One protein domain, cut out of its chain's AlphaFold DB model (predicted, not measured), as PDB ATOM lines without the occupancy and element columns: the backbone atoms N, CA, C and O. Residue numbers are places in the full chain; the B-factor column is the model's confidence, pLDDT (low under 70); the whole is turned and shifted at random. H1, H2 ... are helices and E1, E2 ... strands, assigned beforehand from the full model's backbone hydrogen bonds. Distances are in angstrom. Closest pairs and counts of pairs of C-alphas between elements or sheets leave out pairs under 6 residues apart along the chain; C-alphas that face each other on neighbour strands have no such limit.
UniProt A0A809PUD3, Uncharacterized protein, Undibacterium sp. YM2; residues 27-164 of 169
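What this domain is: This is residues 27 to 164 of the 169 residues of an uncharacterized protein of Undibacterium sp. YM2 (UniProt A0A809PUD3). A single five-stranded antiparallel sheet forms a wall with three helices over one face and the other face bare, two layers in all. H2 and H3 pack directly on the sheet near its two sides, and H1 lies higher over it, touching both. The printed part has 138 residues, with H1, E1, E2, H2, H3, E3, E4 and E5 along the chain, and the sheet's order is E2, E1, E5, E4, E3. The class is mixed, helices and strands; the whole is compact, with a radius of gyration of the C-alphas of 14.8 A and spans of 43 by 36 by 22 A.

How they stand to each other: H1, residues 27 to 39, is on the sheet at a height of 11.1 A. E1, residues 47 to 56, and E2, residues 62 to 68, are an antiparallel hairpin, with N 53 and O 65 2.8 A apart, within hydrogen-bond range. H2, residues 77 to 89, lies over E2 at a height over the sheet of 8.0 A, along the strands; the closest C-alphas, of Cys 66 and Cys 83, are 5.4 A apart. H1 touches H2 with its residues 34 to 39 alone, at a shallow tilt of 15 degrees, opposite ways; the closest C-alphas are those of Phe 38 and Lys 78, 5.2 A. H3, residues 95 to 107, is on the same face as H1 and H2, at a height of 8.2 A. H1 touches H3 with its residues 27 to 32 alone, at a steep tilt of 66 degrees; the C-alphas of Cys 32 and Cys 105 are closest, 5.5 A. H2 and H3 are apart. E3, residues 121 to 129, E4, residues 138 to 147, and E5, residues 156 to 163, are a meander, each strand the antiparallel neighbour of the one before. Within hydrogen-bond range are N 126 and O 142, 2.9 A, between E3 and E4; N 158 and O 143, 2.7 A, between E4 and E5; and N 50 and O 159, 3.0 A, between E1 and E5. In H1, H2 and H3 every O i to N i+4 pair is within hydrogen-bond range.

Where its parts are: H1 begins at C-alpha 27, (-0.929, 30.028, 11.362), and measures 18.5 A; H2 measures 18.3 A and H3 18.1 A. E1 measures 29.9 A, E2 19.7 A, E3 25.9 A, E4 29.8 A and E5 23.4 A, ending at C-alpha 163, (4.179, 45.412, 31.083).

The domain as a whole: The C-alphas of Ile 44 and Ile 59 are farthest apart, 45.0 A. The printed part has no cut. The link from H3 to E3, residues 108 to 120, is long. Mean pLDDT of the printed part is 85.8; residues 27 to 28, 70 to 75, 110 to 114 and 151 to 153 are under 70.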
ATOM      1  N   ALA A  27      -1.847  30.385  10.284       55.44
ATOM      2  CA  ALA A  27      -0.929  30.028  11.362       55.44
ATOM      3  C   ALA A  27      -0.358  31.235  12.143       55.44
ATOM      4  O   ALA A  27      -0.037  31.089  13.320       55.44
ATOM      5  N   ALA A  28      -0.221  32.411  11.522       66.62
ATOM      6  CA  ALA A  28       0.232  33.635  12.188       66.62
ATOM      7  C   ALA A  28      -0.834  34.226  13.141       66.62
ATOM      8  O   ALA A  28      -0.474  34.497  14.284       66.62
ATOM      9  N   PRO A  29      -2.133  34.320  12.775       81.06
ATOM     10  CA  PRO A  29      -3.219  34.639  13.698       81.06
ATOM     11  C   PRO A  29      -3.242  33.738  14.931       81.06
ATOM     12  O   PRO A  29      -3.246  34.246  16.046       81.06
ATOM     13  N   ALA A  30      -3.143  32.414  14.754       90.25
ATOM     14  CA  ALA A  30      -3.135  31.484  15.884       90.25
ATOM     15  C   ALA A  30      -1.926  31.697  16.812       90.25
ATOM     16  O   ALA A  30      -2.061  31.633  18.031       90.25
ATOM     17  N   PHE A  31      -0.741  31.984  16.257       93.06
ATOM     18  CA  PHE A  31       0.422  32.344  17.071       93.06
ATOM     19  C   PHE A  31       0.179  33.640  17.848       93.06
ATOM     20  O   PHE A  31       0.488  33.699  19.035       93.06
ATOM     21  N   CYS A  32      -0.397  34.659  17.208       92.75
ATOM     22  CA  CYS A  32      -0.688  35.935  17.852       92.75
ATOM     23  C   CYS A  32      -1.693  35.836  18.981       92.75
ATOM     24  O   CYS A  32      -1.464  36.421  20.036       92.75
ATOM     25  N   GLU A  33      -2.768  35.078  18.801       94.25
ATOM     26  CA  GLU A  33      -3.749  34.848  19.862       94.25
ATOM     27  C   GLU A  33      -3.091  34.222  21.095       94.25
ATOM     28  O   GLU A  33      -3.337  34.645  22.224       94.25
ATOM     29  N   GLN A  34      -2.197  33.256  20.884       96.50
ATOM     30  CA  GLN A  34      -1.487  32.586  21.971       96.50
ATOM     31  C   GLN A  34      -0.416  33.477  22.604       96.50
ATOM     32  O   GLN A  34      -0.267  33.471  23.824       96.50
ATOM     33  N   LEU A  35       0.291  34.280  21.807       95.69
ATOM     34  CA  LEU A  35       1.260  35.259  22.302       95.69
ATOM     35  C   LEU A  35       0.583  36.363  23.124       95.69
ATOM     36  O   LEU A  35       1.102  36.789  24.160       95.69
ATOM     37  N   LYS A  36      -0.599  36.796  22.689       95.00
ATOM     38  CA  LYS A  36      -1.441  37.734  23.421       95.00
ATOM     39  C   LYS A  36      -1.914  37.123  24.735       95.00
ATOM     40  O   LYS A  36      -1.694  37.722  25.780       95.00
ATOM     41  N   ALA A  37      -2.447  35.898  24.712       95.38
ATOM     42  CA  ALA A  37      -2.838  35.163  25.920       95.38
ATOM     43  C   ALA A  37      -1.664  34.955  26.898       95.38
ATOM     44  O   ALA A  37      -1.843  35.036  28.111       95.38
ATOM     45  N   PHE A  38      -0.458  34.720  26.380       94.62
ATOM     46  CA  PHE A  38       0.779  34.641  27.157       94.62
ATOM     47  C   PHE A  38       1.169  35.975  27.812       94.62
ATOM     48  O   PHE A  38       1.800  35.973  28.867       94.62
ATOM     49  N   SER A  39       0.779  37.100  27.215       93.25
ATOM     50  CA  SER A  39       1.100  38.451  27.691       93.25
ATOM     51  C   SER A  39       0.078  39.017  28.680       93.25
ATOM     52  O   SER A  39       0.299  40.093  29.229       93.25
ATOM     53  N   THR A  40      -1.032  38.318  28.937       91.88
ATOM     54  CA  THR A  40      -2.050  38.795  29.883       91.88
ATOM     55  C   THR A  40      -1.598  38.670  31.335       91.88
ATOM     56  O   THR A  40      -0.671  37.923  31.674       91.88
ATOM     57  N   ASP A  41      -2.312  39.388  32.203       89.81
ATOM     58  CA  ASP A  41      -2.237  39.286  33.666       89.81
ATOM     59  C   ASP A  41      -0.868  39.637  34.273       89.81
ATOM     60  O   ASP A  41      -0.612  39.351  35.439       89.81
ATOM     61  N   LEU A  42       0.014  40.282  33.504       89.81
ATOM     62  CA  LEU A  42       1.216  40.913  34.042       89.81
ATOM     63  C   LEU A  42       0.814  42.138  34.863       89.81
ATOM     64  O   LEU A  42      -0.059  42.908  34.460       89.81
ATOM     65  N   LYS A  43       1.454  42.349  36.008       90.62
ATOM     66  CA  LYS A  43       1.411  43.647  36.693       90.62
ATOM     67  C   LYS A  43       2.395  44.604  36.020       90.62
ATOM     68  O   LYS A  43       3.282  44.172  35.289       90.62
ATOM     69  N   ILE A  44       2.235  45.899  36.274       91.25
ATOM     70  CA  ILE A  44       3.225  46.908  35.878       91.25
ATOM     71  C   ILE A  44       4.608  46.480  36.396       91.25
ATOM     72  O   ILE A  44       4.714  45.957  37.507       91.25
ATOM     73  N   ASP A  45       5.625  46.646  35.554       89.88
ATOM     74  CA  ASP A  45       7.027  46.273  35.776       89.88
ATOM     75  C   ASP A  45       7.292  44.766  35.927       89.88
ATOM     76  O   ASP A  45       8.427  44.353  36.166       89.88
ATOM     77  N   GLN A  46       6.281  43.915  35.723       90.50
ATOM     78  CA  GLN A  46       6.495  42.476  35.612       90.50
ATOM     79  C   GLN A  46       6.854  42.072  34.188       90.50
ATOM     80  O   GLN A  46       6.399  42.648  33.192       90.50
ATOM     81  N   SER A  47       7.640  41.004  34.106       92.31
ATOM     82  CA  SER A  47       7.986  40.357  32.852       92.31
ATOM     83  C   SER A  47       7.790  38.851  32.932       92.31
ATOM     84  O   SER A  47       7.792  38.247  34.006       92.31
ATOM     85  N   ARG A  48       7.615  38.244  31.765       91.94
ATOM     86  CA  ARG A  48       7.510  36.802  31.586       91.94
ATOM     87  C   ARG A  48       8.272  36.417  30.335       91.94
ATOM     88  O   ARG A  48       8.123  37.060  29.296       91.94
ATOM     89  N   SER A  49       9.080  35.367  30.413       94.25
ATOM     90  CA  SER A  49       9.906  34.939  29.290       94.25
ATOM     91  C   SER A  49       9.835  33.437  29.055       94.25
ATOM     92  O   SER A  49       9.800  32.619  29.978       94.25
ATOM     93  N   ILE A  50       9.823  33.071  27.778       94.88
ATOM     94  CA  ILE A  50      10.028  31.700  27.328       94.88
ATOM     95  C   ILE A  50      11.147  31.677  26.307       94.88
ATOM     96  O   ILE A  50      11.340  32.623  25.545       94.88
ATOM     97  N   THR A  51      11.865  30.564  26.255       95.31
ATOM     98  CA  THR A  51      12.754  30.247  25.144       95.31
ATOM     99  C   THR A  51      12.379  28.898  24.566       95.31
ATOM    100  O   THR A  51      12.314  27.895  25.280       95.31
ATOM    101  N   PHE A  52      12.129  28.890  23.266       94.69
ATOM    102  CA  PHE A  52      11.830  27.708  22.486       94.69
ATOM    103  C   PHE A  52      13.054  27.314  21.668       94.69
ATOM    104  O   PHE A  52      13.620  28.137  20.951       94.69
ATOM    105  N   PHE A  53      13.430  26.046  21.761       92.25
ATOM    106  CA  PHE A  53      14.543  25.446  21.046       92.25
ATOM    107  C   PHE A  53      14.039  24.271  20.222       92.25
ATOM    108  O   PHE A  53      13.154  23.516  20.643       92.25
ATOM    109  N   VAL A  54      14.678  24.081  19.081       88.00
ATOM    110  CA  VAL A  54      14.645  22.830  18.338       88.00
ATOM    111  C   VAL A  54      16.005  22.183  18.531       88.00
ATOM    112  O   VAL A  54      17.022  22.809  18.258       88.00
ATOM    113  N   ARG A  55      16.024  20.946  19.020       81.69
ATOM    114  CA  ARG A  55      17.242  20.157  19.190       81.69
ATOM    115  C   ARG A  55      17.212  18.955  18.265       81.69
ATOM    116  O   ARG A  55      16.196  18.267  18.181       81.69
ATOM    117  N   HIS A  56      18.344  18.673  17.641       77.44
ATOM    118  CA  HIS A  56      18.559  17.412  16.946       77.44
ATOM    119  C   HIS A  56      18.840  16.324  17.982       77.44
ATOM    120  O   HIS A  56      19.763  16.458  18.781       77.44
ATOM    121  N   VAL A  57      18.024  15.274  18.000       77.81
ATOM    122  CA  VAL A  57      18.260  14.097  18.856       77.81
ATOM    123  C   VAL A  57      19.007  13.025  18.067       77.81
ATOM    124  O   VAL A  57      19.917  12.391  18.592       77.81
ATOM    125  N   ASP A  58      18.660  12.871  16.789       74.06
ATOM    126  CA  ASP A  58      19.369  12.055  15.806       74.06
ATOM    127  C   ASP A  58      19.171  12.653  14.388       74.06
ATOM    128  O   ASP A  58      18.746  13.802  14.252       74.06
ATOM    129  N   ILE A  59      19.518  11.911  13.327       70.31
ATOM    130  CA  ILE A  59      19.452  12.378  11.925       70.31
ATOM    131  C   ILE A  59      18.017  12.694  11.462       70.31
ATOM    132  O   ILE A  59      17.840  13.530  10.578       70.31
ATOM    133  N   LEU A  60      16.998  12.043  12.029       74.81
ATOM    134  CA  LEU A  60      15.592  12.173  11.616       74.81
ATOM    135  C   LEU A  60      14.674  12.670  12.743       74.81
ATOM    136  O   LEU A  60      13.524  13.032  12.487       74.81
ATOM    137  N   SER A  61      15.164  12.698  13.980       80.06
ATOM    138  CA  SER A  61      14.391  13.034  15.170       80.06
ATOM    139  C   SER A  61      14.745  14.413  15.701       80.06
ATOM    140  O   SER A  61      15.893  14.721  16.038       80.06
ATOM    141  N   TYR A  62      13.697  15.208  15.889       83.38
ATOM    142  CA  TYR A  62      13.780  16.555  16.424       83.38
ATOM    143  C   TYR A  62      13.017  16.650  17.738       83.38
ATOM    144  O   TYR A  62      11.845  16.271  17.831       83.38
ATOM    145  N   GLN A  63      13.656  17.218  18.753       86.06
ATOM    146  CA  GLN A  63      13.013  17.543  20.015       86.06
ATOM    147  C   GLN A  63      12.685  19.030  20.068       86.06
ATOM    148  O   GLN A  63      13.529  19.891  19.840       86.06
ATOM    149  N   ARG A  64      11.441  19.328  20.434       90.62
ATOM    150  CA  ARG A  64      10.980  20.682  20.739       90.62
ATOM    151  C   ARG A  64      11.083  20.878  22.241       90.62
ATOM    152  O   ARG A  64      10.487  20.117  22.999       90.62
ATOM    153  N   VAL A  65      11.858  21.865  22.664       90.44
ATOM    154  CA  VAL A  65      12.071  22.170  24.079       90.44
ATOM    155  C   VAL A  65      11.621  23.595  24.328       90.44
ATOM    156  O   VAL A  65      12.071  24.511  23.651       90.44
ATOM    157  N   CYS A  66      10.761  23.796  25.321       92.19
ATOM    158  CA  CYS A  66      10.366  25.127  25.761       92.19
ATOM    159  C   CYS A  66      10.744  25.304  27.228       92.19
ATOM    160  O   CYS A  66      10.296  24.540  28.083       92.19
ATOM    161  N   LYS A  67      11.595  26.290  27.506       91.06
ATOM    162  CA  LYS A  67      12.026  26.658  28.855       91.06
ATOM    163  C   LYS A  67      11.337  27.964  29.235       91.06
ATOM    164  O   LYS A  67      11.401  28.923  28.474       91.06
ATOM    165  N   GLN A  68      10.716  28.009  30.405       88.38
ATOM    166  CA  GLN A  68      10.279  29.263  31.020       88.38
ATOM    167  C   GLN A  68      11.416  29.841  31.851       88.38
ATOM    168  O   GLN A  68      12.120  29.098  32.542       88.38
ATOM    169  N   SER A  69      11.571  31.160  31.836       75.06
ATOM    170  CA  SER A  69      12.190  31.836  32.973       75.06
ATOM    171  C   SER A  69      11.238  31.717  34.164       75.06
ATOM    172  O   SER A  69      10.033  31.885  33.987       75.06
ATOM    173  N   LYS A  70      11.746  31.436  35.369       60.66
ATOM    174  CA  LYS A  70      10.911  31.510  36.577       60.66
ATOM    175  C   LYS A  70      10.275  32.903  36.641       60.66
ATOM    176  O   LYS A  70      11.005  33.884  36.570       60.66
ATOM    177  N   ALA A  71       8.950  32.972  36.742       55.75
ATOM    178  CA  ALA A  71       8.284  34.198  37.161       55.75
ATOM    179  C   ALA A  71       8.657  34.480  38.624       55.75
ATOM    180  O   ALA A  71       8.835  33.536  39.404       55.75
ATOM    181  N   ASP A  72       8.775  35.755  38.989       53.94
ATOM    182  CA  ASP A  72       9.187  36.194  40.329       53.94
ATOM    183  C   ASP A  72       8.248  35.695  41.454       53.94
ATOM    184  O   ASP A  72       8.616  35.715  42.625       53.94
ATOM    185  N   ASP A  73       7.055  35.194  41.112       53.94
ATOM    186  CA  ASP A  73       5.996  34.728  42.018       53.94
ATOM    187  C   ASP A  73       5.735  33.203  42.004       53.94
ATOM    188  O   ASP A  73       4.804  32.721  42.649       53.94
ATOM    189  N   GLY A  74       6.592  32.406  41.358       52.59
ATOM    190  CA  GLY A  74       6.696  30.963  41.634       52.59
ATOM    191  C   GLY A  74       5.776  30.016  40.850       52.59
ATOM    192  O   GLY A  74       6.006  28.805  40.905       52.59
ATOM    193  N   ALA A  75       4.821  30.501  40.048       59.84
ATOM    194  CA  ALA A  75       4.074  29.660  39.100       59.84
ATOM    195  C   ALA A  75       3.651  30.432  37.835       59.84
ATOM    196  O   ALA A  75       2.729  31.238  37.860       59.84
ATOM    197  N   ASP A  76       4.295  30.139  36.698       80.56
ATOM    198  CA  ASP A  76       3.965  30.762  35.408       80.56
ATOM    199  C   ASP A  76       3.025  29.889  34.559       80.56
ATOM    200  O   ASP A  76       3.421  29.223  33.597       80.56
ATOM    201  N   ASP A  77       1.750  29.852  34.936       89.25
ATOM    202  CA  ASP A  77       0.723  29.044  34.266       89.25
ATOM    203  C   ASP A  77       0.524  29.448  32.800       89.25
ATOM    204  O   ASP A  77       0.346  28.589  31.930       89.25
ATOM    205  N   LYS A  78       0.623  30.750  32.511       91.62
ATOM    206  CA  LYS A  78       0.538  31.299  31.152       91.62
ATOM    207  C   LYS A  78       1.746  30.880  30.320       91.62
ATOM    208  O   LYS A  78       1.572  30.429  29.187       91.62
ATOM    209  N   GLY A  79       2.951  30.930  30.887       92.12
ATOM    210  CA  GLY A  79       4.146  30.378  30.255       92.12
ATOM    211  C   GLY A  79       4.041  28.880  29.998       92.12
ATOM    212  O   GLY A  79       4.432  28.424  28.920       92.12
ATOM    213  N   ARG A  80       3.463  28.096  30.923       92.19
ATOM    214  CA  ARG A  80       3.214  26.652  30.709       92.19
ATOM    215  C   ARG A  80       2.231  26.402  29.587       92.19
ATOM    216  O   ARG A  80       2.521  25.582  28.713       92.19
ATOM    217  N   ALA A  81       1.110  27.111  29.572       94.12
ATOM    218  CA  ALA A  81       0.128  27.005  28.501       94.12
ATOM    219  C   ALA A  81       0.755  27.334  27.136       94.12
ATOM    220  O   ALA A  81       0.626  26.548  26.194       94.12
ATOM    221  N   PHE A  82       1.513  28.430  27.052       95.50
ATOM    222  CA  PHE A  82       2.146  28.846  25.807       95.50
ATOM    223  C   PHE A  82       3.239  27.873  25.351       95.50
ATOM    224  O   PHE A  82       3.248  27.459  24.193       95.50
ATOM    225  N   CYS A  83       4.098  27.402  26.259       94.50
ATOM    226  CA  CYS A  83       5.090  26.369  25.952       94.50
ATOM    227  C   CYS A  83       4.458  25.062  25.453       94.50
ATOM    228  O   CYS A  83       4.946  24.461  24.490       94.50
ATOM    229  N   ASN A  84       3.361  24.623  26.074       95.12
ATOM    230  CA  ASN A  84       2.617  23.444  25.631       95.12
ATOM    231  C   ASN A  84       2.036  23.644  24.229       95.12
ATOM    232  O   ASN A  84       2.089  22.729  23.403       95.12
ATOM    233  N   TRP A  85       1.510  24.836  23.939       95.94
ATOM    234  CA  TRP A  85       1.005  25.164  22.610       95.94
ATOM    235  C   TRP A  85       2.128  25.180  21.566       95.94
ATOM    236  O   TRP A  85       1.999  24.523  20.530       95.94
ATOM    237  N   LEU A  86       3.253  25.844  21.852       95.38
ATOM    238  CA  LEU A  86       4.426  25.887  20.974       95.38
ATOM    239  C   LEU A  86       4.942  24.485  20.660       95.38
ATOM    240  O   LEU A  86       5.214  24.173  19.502       95.38
ATOM    241  N   SER A  87       5.007  23.618  21.667       91.88
ATOM    242  CA  SER A  87       5.478  22.239  21.510       91.88
ATOM    243  C   SER A  87       4.570  21.393  20.621       91.88
ATOM    244  O   SER A  87       5.034  20.400  20.077       91.88
ATOM    245  N   LYS A  88       3.296  21.764  20.445       92.88
ATOM    246  CA  LYS A  88       2.351  21.072  19.553       92.88
ATOM    247  C   LYS A  88       2.307  21.684  18.153       92.88
ATOM    248  O   LYS A  88       2.161  20.946  17.184       92.88
ATOM    249  N   ASN A  89       2.463  23.004  18.049       94.25
ATOM    250  CA  ASN A  89       2.171  23.767  16.828       94.25
ATOM    251  C   ASN A  89       3.412  24.303  16.096       94.25
ATOM    252  O   ASN A  89       3.294  24.877  15.008       94.25
ATOM    253  N   SER A  90       4.602  24.133  16.668       92.44
ATOM    254  CA  SER A  90       5.866  24.509  16.029       92.44
ATOM    255  C   SER A  90       6.485  23.317  15.311       92.44
ATOM    256  O   SER A  90       6.368  22.172  15.769       92.44
ATOM    257  N   SER A  91       7.166  23.596  14.200       88.94
ATOM    258  CA  SER A  91       7.948  22.596  13.480       88.94
ATOM    259  C   SER A  91       9.140  22.159  14.326       88.94
ATOM    260  O   SER A  91       9.824  22.999  14.912       88.94
ATOM    261  N   GLY A  92       9.375  20.848  14.391       87.19
ATOM    262  CA  GLY A  92      10.609  20.296  14.943       87.19
ATOM    263  C   GLY A  92      11.785  20.429  13.979       87.19
ATOM    264  O   GLY A  92      12.906  20.505  14.431       87.19
ATOM    265  N   GLU A  93      11.542  20.504  12.676       83.69
ATOM    266  CA  GLU A  93      12.593  20.486  11.649       83.69
ATOM    267  C   GLU A  93      12.980  21.896  11.181       83.69
ATOM    268  O   GLU A  93      14.135  22.186  10.888       83.69
ATOM    269  N   PHE A  94      12.011  22.813  11.147       87.19
ATOM    270  CA  PHE A  94      12.153  24.106  10.478       87.19
ATOM    271  C   PHE A  94      12.086  25.271  11.469       87.19
ATOM    272  O   PHE A  94      11.055  25.942  11.587       87.19
ATOM    273  N   MET A  95      13.196  25.555  12.165       90.19
ATOM    274  CA  MET A  95      13.265  26.701  13.088       90.19
ATOM    275  C   MET A  95      13.038  28.041  12.372       90.19
ATOM    276  O   MET A  95      12.325  28.893  12.899       90.19
ATOM    277  N   ALA A  96      13.541  28.200  11.144       88.38
ATOM    278  CA  ALA A  96      13.301  29.392  10.328       88.38
ATOM    279  C   ALA A  96      11.801  29.709  10.192       88.38
ATOM    280  O   ALA A  96      11.380  30.841  10.416       88.38
ATOM    281  N   ALA A  97      10.970  28.693   9.926       87.62
ATOM    282  CA  ALA A  97       9.523  28.862   9.803       87.62
ATOM    283  C   ALA A  97       8.863  29.265  11.134       87.62
ATOM    284  O   ALA A  97       7.956  30.101  11.150       87.62
ATOM    285  N   ASN A  98       9.329  28.703  12.256       91.50
ATOM    286  CA  ASN A  98       8.851  29.086  13.587       91.50
ATOM    287  C   ASN A  98       9.190  30.555  13.893       91.50
ATOM    288  O   ASN A  98       8.320  31.307  14.331       91.50
ATOM    289  N   VAL A  99      10.427  30.977  13.598       92.00
ATOM    290  CA  VAL A  99      10.898  32.359  13.767       92.00
ATOM    291  C   VAL A  99      10.109  33.317  12.881       92.00
ATOM    292  O   VAL A  99       9.602  34.314  13.384       92.00
ATOM    293  N   THR A 100       9.922  33.013  11.593       88.81
ATOM    294  CA  THR A 100       9.138  33.857  10.678       88.81
ATOM    295  C   THR A 100       7.699  34.038  11.156       88.81
ATOM    296  O   THR A 100       7.163  35.143  11.063       88.81
ATOM    297  N   ARG A 101       7.070  32.992  11.704       89.38
ATOM    298  CA  ARG A 101       5.715  33.084  12.264       89.38
ATOM    299  C   ARG A 101       5.665  34.002  13.484       89.38
ATOM    300  O   ARG A 101       4.791  34.863  13.546       89.38
ATOM    301  N   ALA A 102       6.602  33.840  14.418       91.44
ATOM    302  CA  ALA A 102       6.696  34.685  15.605       91.44
ATOM    303  C   ALA A 102       6.962  36.149  15.231       91.44
ATOM    304  O   ALA A 102       6.247  37.046  15.671       91.44
ATOM    305  N   LEU A 103       7.924  36.375  14.337       89.06
ATOM    306  CA  LEU A 103       8.256  37.686  13.794       89.06
ATOM    307  C   LEU A 103       7.053  38.352  13.125       89.06
ATOM    308  O   LEU A 103       6.769  39.508  13.416       89.06
ATOM    309  N   SER A 104       6.320  37.619  12.281       87.62
ATOM    310  CA  SER A 104       5.146  38.162  11.587       87.62
ATOM    311  C   SER A 104       4.074  38.648  12.551       87.62
ATOM    312  O   SER A 104       3.374  39.612  12.260       87.62
ATOM    313  N   CYS A 105       3.954  37.978  13.698       89.12
ATOM    314  CA  CYS A 105       3.053  38.416  14.741       89.12
ATOM    315  C   CYS A 105       3.530  39.703  15.415       89.12
ATOM    316  O   CYS A 105       2.787  40.671  15.514       89.12
ATOM    317  N   VAL A 106       4.787  39.704  15.859       87.31
ATOM    318  CA  VAL A 106       5.356  40.773  16.681       87.31
ATOM    319  C   VAL A 106       5.516  42.082  15.897       87.31
ATOM    320  O   VAL A 106       5.443  43.153  16.488       87.31
ATOM    321  N   THR A 107       5.713  42.025  14.577       83.00
ATOM    322  CA  THR A 107       5.895  43.227  13.739       83.00
ATOM    323  C   THR A 107       4.681  43.596  12.894       83.00
ATOM    324  O   THR A 107       4.712  44.612  12.201       83.00
ATOM    325  N   GLY A 108       3.651  42.747  12.856       77.69
ATOM    326  CA  GLY A 108       2.522  42.902  11.939       77.69
ATOM    327  C   GLY A 108       2.881  42.774  10.449       77.69
ATOM    328  O   GLY A 108       2.034  43.045   9.599       77.69
ATOM    329  N   SER A 109       4.110  42.361  10.101       72.75
ATOM    330  CA  SER A 109       4.567  42.215   8.714       72.75
ATOM    331  C   SER A 109       4.941  40.777   8.386       72.75
ATOM    332  O   SER A 109       5.777  40.160   9.036       72.75
ATOM    333  N   THR A 110       4.366  40.252   7.309       65.00
ATOM    334  CA  THR A 110       4.620  38.889   6.823       65.00
ATOM    335  C   THR A 110       5.775  38.815   5.822       65.00
ATOM    336  O   THR A 110       6.166  37.720   5.420       65.00
ATOM    337  N   ASN A 111       6.330  39.961   5.407       66.00
ATOM    338  CA  ASN A 111       7.353  40.044   4.367       66.00
ATOM    339  C   ASN A 111       8.520  40.940   4.792       66.00
ATOM    340  O   ASN A 111       8.677  42.064   4.319       66.00
ATOM    341  N   PHE A 112       9.366  40.412   5.673       64.06
ATOM    342  CA  PHE A 112      10.545  41.118   6.179       64.06
ATOM    343  C   PHE A 112      11.555  41.502   5.100       64.06
ATOM    344  O   PHE A 112      12.266  42.489   5.254       64.06
ATOM    345  N   PHE A 113      11.633  40.727   4.018       68.19
ATOM    346  CA  PHE A 113      12.722  40.850   3.055       68.19
ATOM    347  C   PHE A 113      12.289  41.292   1.653       68.19
ATOM    348  O   PHE A 113      13.127  41.419   0.761       68.19
ATOM    349  N   GLY A 114      10.992  41.523   1.432       67.19
ATOM    350  CA  GLY A 114      10.451  42.087   0.192       67.19
ATOM    351  C   GLY A 114      10.501  41.171  -1.039       67.19
ATOM    352  O   GLY A 114       9.986  41.554  -2.086       67.19
ATOM    353  N   ARG A 115      11.092  39.973  -0.951       73.31
ATOM    354  CA  ARG A 115      11.267  39.027  -2.068       73.31
ATOM    355  C   ARG A 115      11.437  37.582  -1.572       73.31
ATOM    356  O   ARG A 115      11.897  37.402  -0.444       73.31
ATOM    357  N   PRO A 116      11.131  36.559  -2.396       71.69
ATOM    358  CA  PRO A 116      11.409  35.166  -2.054       71.69
ATOM    359  C   PRO A 116      12.908  34.961  -1.834       71.69
ATOM    360  O   PRO A 116      13.720  35.326  -2.685       71.69
ATOM    361  N   MET A 117      13.278  34.392  -0.694       73.06
ATOM    362  CA  MET A 117      14.664  34.073  -0.382       73.06
ATOM    363  C   MET A 117      14.762  32.834   0.493       73.06
ATOM    364  O   MET A 117      13.913  32.598   1.350       73.06
ATOM    365  N   GLU A 118      15.823  32.066   0.272       79.19
ATOM    366  CA  GLU A 118      16.227  30.982   1.155       79.19
ATOM    367  C   GLU A 118      17.195  31.549   2.197       79.19
ATOM    368  O   GLU A 118      18.318  31.940   1.875       79.19
ATOM    369  N   ILE A 119      16.751  31.622   3.449       81.75
ATOM    370  CA  ILE A 119      17.584  32.078   4.560       81.75
ATOM    371  C   ILE A 119      18.124  30.838   5.259       81.75
ATOM    372  O   ILE A 119      17.361  30.080   5.853       81.75
ATOM    373  N   LYS A 120      19.438  30.632   5.162       83.62
ATOM    374  CA  LYS A 120      20.124  29.480   5.768       83.62
ATOM    375  C   LYS A 120      20.537  29.737   7.208       83.62
ATOM    376  O   LYS A 120      20.553  28.809   8.002       83.62
ATOM    377  N   GLU A 121      20.818  30.990   7.542       88.62
ATOM    378  CA  GLU A 121      21.146  31.422   8.894       88.62
ATOM    379  C   GLU A 121      20.614  32.837   9.124       88.62
ATOM    380  O   GLU A 121      20.704  33.692   8.237       88.62
ATOM    381  N   LEU A 122      20.072  33.092  10.314       89.81
ATOM    382  CA  LEU A 122      19.730  34.434  10.765       89.81
ATOM    383  C   LEU A 122      19.727  34.508  12.289       89.81
ATOM    384  O   LEU A 122      19.133  33.674  12.969       89.81
ATOM    385  N   LYS A 123      20.318  35.576  12.823       93.69
ATOM    386  CA  LYS A 123      20.260  35.917  14.244       93.69
ATOM    387  C   LYS A 123      19.865  37.369  14.419       93.69
ATOM    388  O   LYS A 123      20.296  38.234  13.655       93.69
ATOM    389  N   GLY A 124      19.079  37.647  15.444       93.69
ATOM    390  CA  GLY A 124      18.594  38.995  15.673       93.69
ATOM    391  C   GLY A 124      17.948  39.185  17.030       93.69
ATOM    392  O   GLY A 124      17.663  38.238  17.767       93.69
ATOM    393  N   LYS A 125      17.728  40.457  17.344       95.94
ATOM    394  CA  LYS A 125      16.919  40.913  18.467       95.94
ATOM    395  C   LYS A 125      16.082  42.100  18.010       95.94
ATOM    396  O   LYS A 125      16.575  42.924  17.242       95.94
ATOM    397  N   LEU A 126      14.848  42.177  18.475       93.81
ATOM    398  CA  LEU A 126      13.976  43.324  18.270       93.81
ATOM    399  C   LEU A 126      13.108  43.552  19.501       93.81
ATOM    400  O   LEU A 126      12.915  42.641  20.306       93.81
ATOM    401  N   THR A 127      12.571  44.760  19.588       95.31
ATOM    402  CA  THR A 127      11.585  45.162  20.585       95.31
ATOM    403  C   THR A 127      10.376  45.689  19.829       95.31
ATOM    404  O   THR A 127      10.521  46.572  18.983       95.31
ATOM    405  N   ALA A 128       9.203  45.127  20.100       91.94
ATOM    406  CA  ALA A 128       7.935  45.638  19.602       91.94
ATOM    407  C   ALA A 128       7.212  46.387  20.713       91.94
ATOM    408  O   ALA A 128       6.968  45.838  21.792       91.94
ATOM    409  N   PHE A 129       6.879  47.634  20.411       90.56
ATOM    410  CA  PHE A 129       6.038  48.491  21.231       90.56
ATOM    411  C   PHE A 129       4.592  48.311  20.790       90.56
ATOM    412  O   PHE A 129       4.344  48.187  19.590       90.56
ATOM    413  N   GLU A 130       3.672  48.263  21.753       88.38
ATOM    414  CA  GLU A 130       2.231  48.163  21.499       88.38
ATOM    415  C   GLU A 130       1.864  47.064  20.474       88.38
ATOM    416  O   GLU A 130       1.116  47.311  19.525       88.38
ATOM    417  N   PRO A 131       2.372  45.819  20.617       88.50
ATOM    418  CA  PRO A 131       2.156  44.774  19.615       88.50
ATOM    419  C   PRO A 131       0.684  44.331  19.523       88.50
ATOM    420  O   PRO A 131       0.310  43.629  18.583       88.50
ATOM    421  N   PHE A 132      -0.156  44.726  20.486       89.06
ATOM    422  CA  PHE A 132      -1.584  44.429  20.532       89.06
ATOM    423  C   PHE A 132      -2.391  45.709  20.760       89.06
ATOM    424  O   PHE A 132      -2.167  46.420  21.735       89.06
ATOM    425  N   GLN A 133      -3.384  45.956  19.900       85.88
ATOM    426  CA  GLN A 133      -4.213  47.169  19.939       85.88
ATOM    427  C   GLN A 133      -4.952  47.382  21.270       85.88
ATOM    428  O   GLN A 133      -5.205  48.515  21.659       85.88
ATOM    429  N   ASP A 134      -5.318  46.306  21.964       87.81
ATOM    430  CA  ASP A 134      -6.061  46.333  23.228       87.81
ATOM    431  C   ASP A 134      -5.175  46.122  24.467       87.81
ATOM    432  O   ASP A 134      -5.688  45.979  25.576       87.81
ATOM    433  N   MET A 135      -3.851  46.094  24.293       87.88
ATOM    434  CA  MET A 135      -2.873  46.019  25.383       87.88
ATOM    435  C   MET A 135      -1.696  46.973  25.109       87.88
ATOM    436  O   MET A 135      -0.573  46.514  24.880       87.88
ATOM    437  N   PRO A 136      -1.934  48.300  25.100       88.00
ATOM    438  CA  PRO A 136      -0.911  49.289  24.744       88.00
ATOM    439  C   PRO A 136       0.260  49.325  25.739       88.00
ATOM    440  O   PRO A 136       1.366  49.724  25.407       88.00
ATOM    441  N   ASP A 137       0.053  48.846  26.962       93.38
ATOM    442  CA  ASP A 137       1.067  48.794  28.014       93.38
ATOM    443  C   ASP A 137       2.030  47.596  27.899       93.38
ATOM    444  O   ASP A 137       2.889  47.402  28.763       93.38
ATOM    445  N   ILE A 138       1.901  46.771  26.855       93.88
ATOM    446  CA  ILE A 138       2.753  45.603  26.618       93.88
ATOM    447  C   ILE A 138       3.891  45.933  25.656       93.88
ATOM    448  O   ILE A 138       3.698  46.492  24.578       93.88
ATOM    449  N   ILE A 139       5.086  45.477  26.019       95.12
ATOM    450  CA  ILE A 139       6.266  45.447  25.159       95.12
ATOM    451  C   ILE A 139       6.719  43.996  25.000       95.12
ATOM    452  O   ILE A 139       6.730  43.227  25.966       95.12
ATOM    453  N   ILE A 140       7.125  43.625  23.784       95.62
ATOM    454  CA  ILE A 140       7.691  42.303  23.494       95.62
ATOM    455  C   ILE A 140       9.127  42.439  23.006       95.62
ATOM    456  O   ILE A 140       9.388  42.982  21.934       95.62
ATOM    457  N   ASP A 141      10.050  41.860  23.762       96.50
ATOM    458  CA  ASP A 141      11.427  41.642  23.346       96.50
ATOM    459  C   ASP A 141      11.545  40.248  22.716       96.50
ATOM    460  O   ASP A 141      11.287  39.218  23.351       96.50
ATOM    461  N   PHE A 142      11.936  40.210  21.443       96.31
ATOM    462  CA  PHE A 142      12.084  38.984  20.669       96.31
ATOM    463  C   PHE A 142      13.534  38.796  20.242       96.31
ATOM    464  O   PHE A 142      14.101  39.620  19.523       96.31
ATOM    465  N   LYS A 143      14.139  37.688  20.662       96.69
ATOM    466  CA  LYS A 143      15.502  37.290  20.289       96.69
ATOM    467  C   LYS A 143      15.441  35.961  19.562       96.69
ATOM    468  O   LYS A 143      14.702  35.081  19.978       96.69
ATOM    469  N   TYR A 144      16.227  35.782  18.514       94.94
ATOM    470  CA  TYR A 144      16.224  34.535  17.763       94.94
ATOM    471  C   TYR A 144      17.581  34.252  17.133       94.94
ATOM    472  O   TYR A 144      18.388  35.156  16.901       94.94
ATOM    473  N   SER A 145      17.806  32.977  16.856       93.50
ATOM    474  CA  SER A 145      18.947  32.457  16.119       93.50
ATOM    475  C   SER A 145      18.508  31.184  15.424       93.50
ATOM    476  O   SER A 145      17.889  30.325  16.052       93.50
ATOM    477  N   PHE A 146      18.806  31.053  14.141       90.19
ATOM    478  CA  PHE A 146      18.777  29.759  13.489       90.19
ATOM    479  C   PHE A 146      19.896  29.640  12.464       90.19
ATOM    480  O   PHE A 146      20.222  30.624  11.808       90.19
ATOM    481  N   ASP A 147      20.420  28.432  12.307       87.94
ATOM    482  CA  ASP A 147      21.271  27.981  11.210       87.94
ATOM    483  C   ASP A 147      20.829  26.559  10.838       87.94
ATOM    484  O   ASP A 147      20.795  25.653  11.675       87.94
ATOM    485  N   VAL A 148      20.474  26.358   9.568       80.19
ATOM    486  CA  VAL A 148      20.019  25.063   9.029       80.19
ATOM    487  C   VAL A 148      21.101  23.978   9.063       80.19
ATOM    488  O   VAL A 148      20.795  22.807   8.844       80.19
ATOM    489  N   ARG A 149      22.365  24.348   9.295       76.25
ATOM    490  CA  ARG A 149      23.508  23.430   9.421       76.25
ATOM    491  C   ARG A 149      24.028  23.306  10.850       76.25
ATOM    492  O   ARG A 149      24.848  22.419  11.099       76.25
ATOM    493  N   ALA A 150      23.591  24.175  11.759       71.00
ATOM    494  CA  ALA A 150      24.014  24.118  13.149       71.00
ATOM    495  C   ALA A 150      23.422  22.898  13.854       71.00
ATOM    496  O   ALA A 150      22.321  22.436  13.547       71.00
ATOM    497  N   LYS A 151      24.172  22.385  14.827       65.06
ATOM    498  CA  LYS A 151      23.703  21.350  15.749       65.06
ATOM    499  C   LYS A 151      23.183  22.014  17.031       65.06
ATOM    500  O   LYS A 151      23.538  23.144  17.349       65.06
ATOM    501  N   ASP A 152      22.373  21.278  17.788       65.12
ATOM    502  CA  ASP A 152      22.027  21.592  19.183       65.12
ATOM    503  C   ASP A 152      21.226  22.900  19.430       65.12
ATOM    504  O   ASP A 152      20.302  23.225  18.688       65.12
ATOM    505  N   GLU A 153      21.495  23.592  20.553       61.44
ATOM    506  CA  GLU A 153      20.734  24.733  21.107       61.44
ATOM    507  C   GLU A 153      20.927  26.069  20.355       61.44
ATOM    508  O   GLU A 153      20.426  27.105  20.798       61.44
ATOM    509  N   GLU A 154      21.626  26.076  19.220       72.81
ATOM    510  CA  GLU A 154      21.881  27.286  18.420       72.81
ATOM    511  C   GLU A 154      20.656  27.734  17.599       72.81
ATOM    512  O   GLU A 154      20.581  28.883  17.151       72.81
ATOM    513  N   ASN A 155      19.662  26.845  17.487       89.69
ATOM    514  CA  ASN A 155      18.355  27.079  16.884       89.69
ATOM    515  C   ASN A 155      17.315  27.399  17.968       89.69
ATOM    516  O   ASN A 155      16.755  26.499  18.607       89.69
ATOM    517  N   TYR A 156      17.028  28.685  18.167       93.44
ATOM    518  CA  TYR A 156      16.108  29.151  19.201       93.44
ATOM    519  C   TYR A 156      15.356  30.432  18.845       93.44
ATOM    520  O   TYR A 156      15.783  31.248  18.026       93.44
ATOM    521  N   PHE A 157      14.267  30.660  19.575       95.44
ATOM    522  CA  PHE A 157      13.768  32.003  19.823       95.44
ATOM    523  C   PHE A 157      13.360  32.184  21.284       95.44
ATOM    524  O   PHE A 157      12.852  31.269  21.929       95.44
ATOM    525  N   THR A 158      13.566  33.389  21.794       96.38
ATOM    526  CA  THR A 158      13.149  33.853  23.111       96.38
ATOM    527  C   THR A 158      12.124  34.955  22.925       96.38
ATOM    528  O   THR A 158      12.348  35.897  22.163       96.38
ATOM    529  N   ILE A 159      11.021  34.845  23.651       96.56
ATOM    530  CA  ILE A 159       9.995  35.879  23.755       96.56
ATOM    531  C   ILE A 159       9.972  36.308  25.206       96.56
ATOM    532  O   ILE A 159       9.708  35.485  26.080       96.56
ATOM    533  N   THR A 160      10.221  37.587  25.443       95.94
ATOM    534  CA  THR A 160      10.007  38.221  26.740       95.94
ATOM    535  C   THR A 160       8.911  39.253  26.576       95.94
ATOM    536  O   THR A 160       9.038  40.170  25.775       95.94
ATOM    537  N   THR A 161       7.820  39.072  27.303       94.88
ATOM    538  CA  THR A 161       6.743  40.052  27.403       94.88
ATOM    539  C   THR A 161       6.917  40.810  28.708       94.88
ATOM    540  O   THR A 161       7.273  40.218  29.732       94.88
ATOM    541  N   ARG A 162       6.728  42.124  28.676       94.25
ATOM    542  CA  ARG A 162       6.802  42.973  29.861       94.25
ATOM    543  C   ARG A 162       5.727  44.035  29.796       94.25
ATOM    544  O   ARG A 162       5.425  44.545  28.718       94.25
ATOM    545  N   ARG A 163       5.170  44.355  30.954       93.69
ATOM    546  CA  ARG A 163       4.179  45.412  31.083       93.69
ATOM    547  C   ARG A 163       4.836  46.656  31.655       93.69
ATOM    548  O   ARG A 163       5.498  46.580  32.686       93.69
ATOM    549  N   VAL A 164       4.656  47.784  30.988       93.50
ATOM    550  CA  VAL A 164       5.235  49.070  31.383       93.50
ATOM    551  C   VAL A 164       4.150  50.042  31.805       93.50
ATOM    552  O   VAL A 164       3.001  49.939  31.384       93.50
TER     553      VAL A 164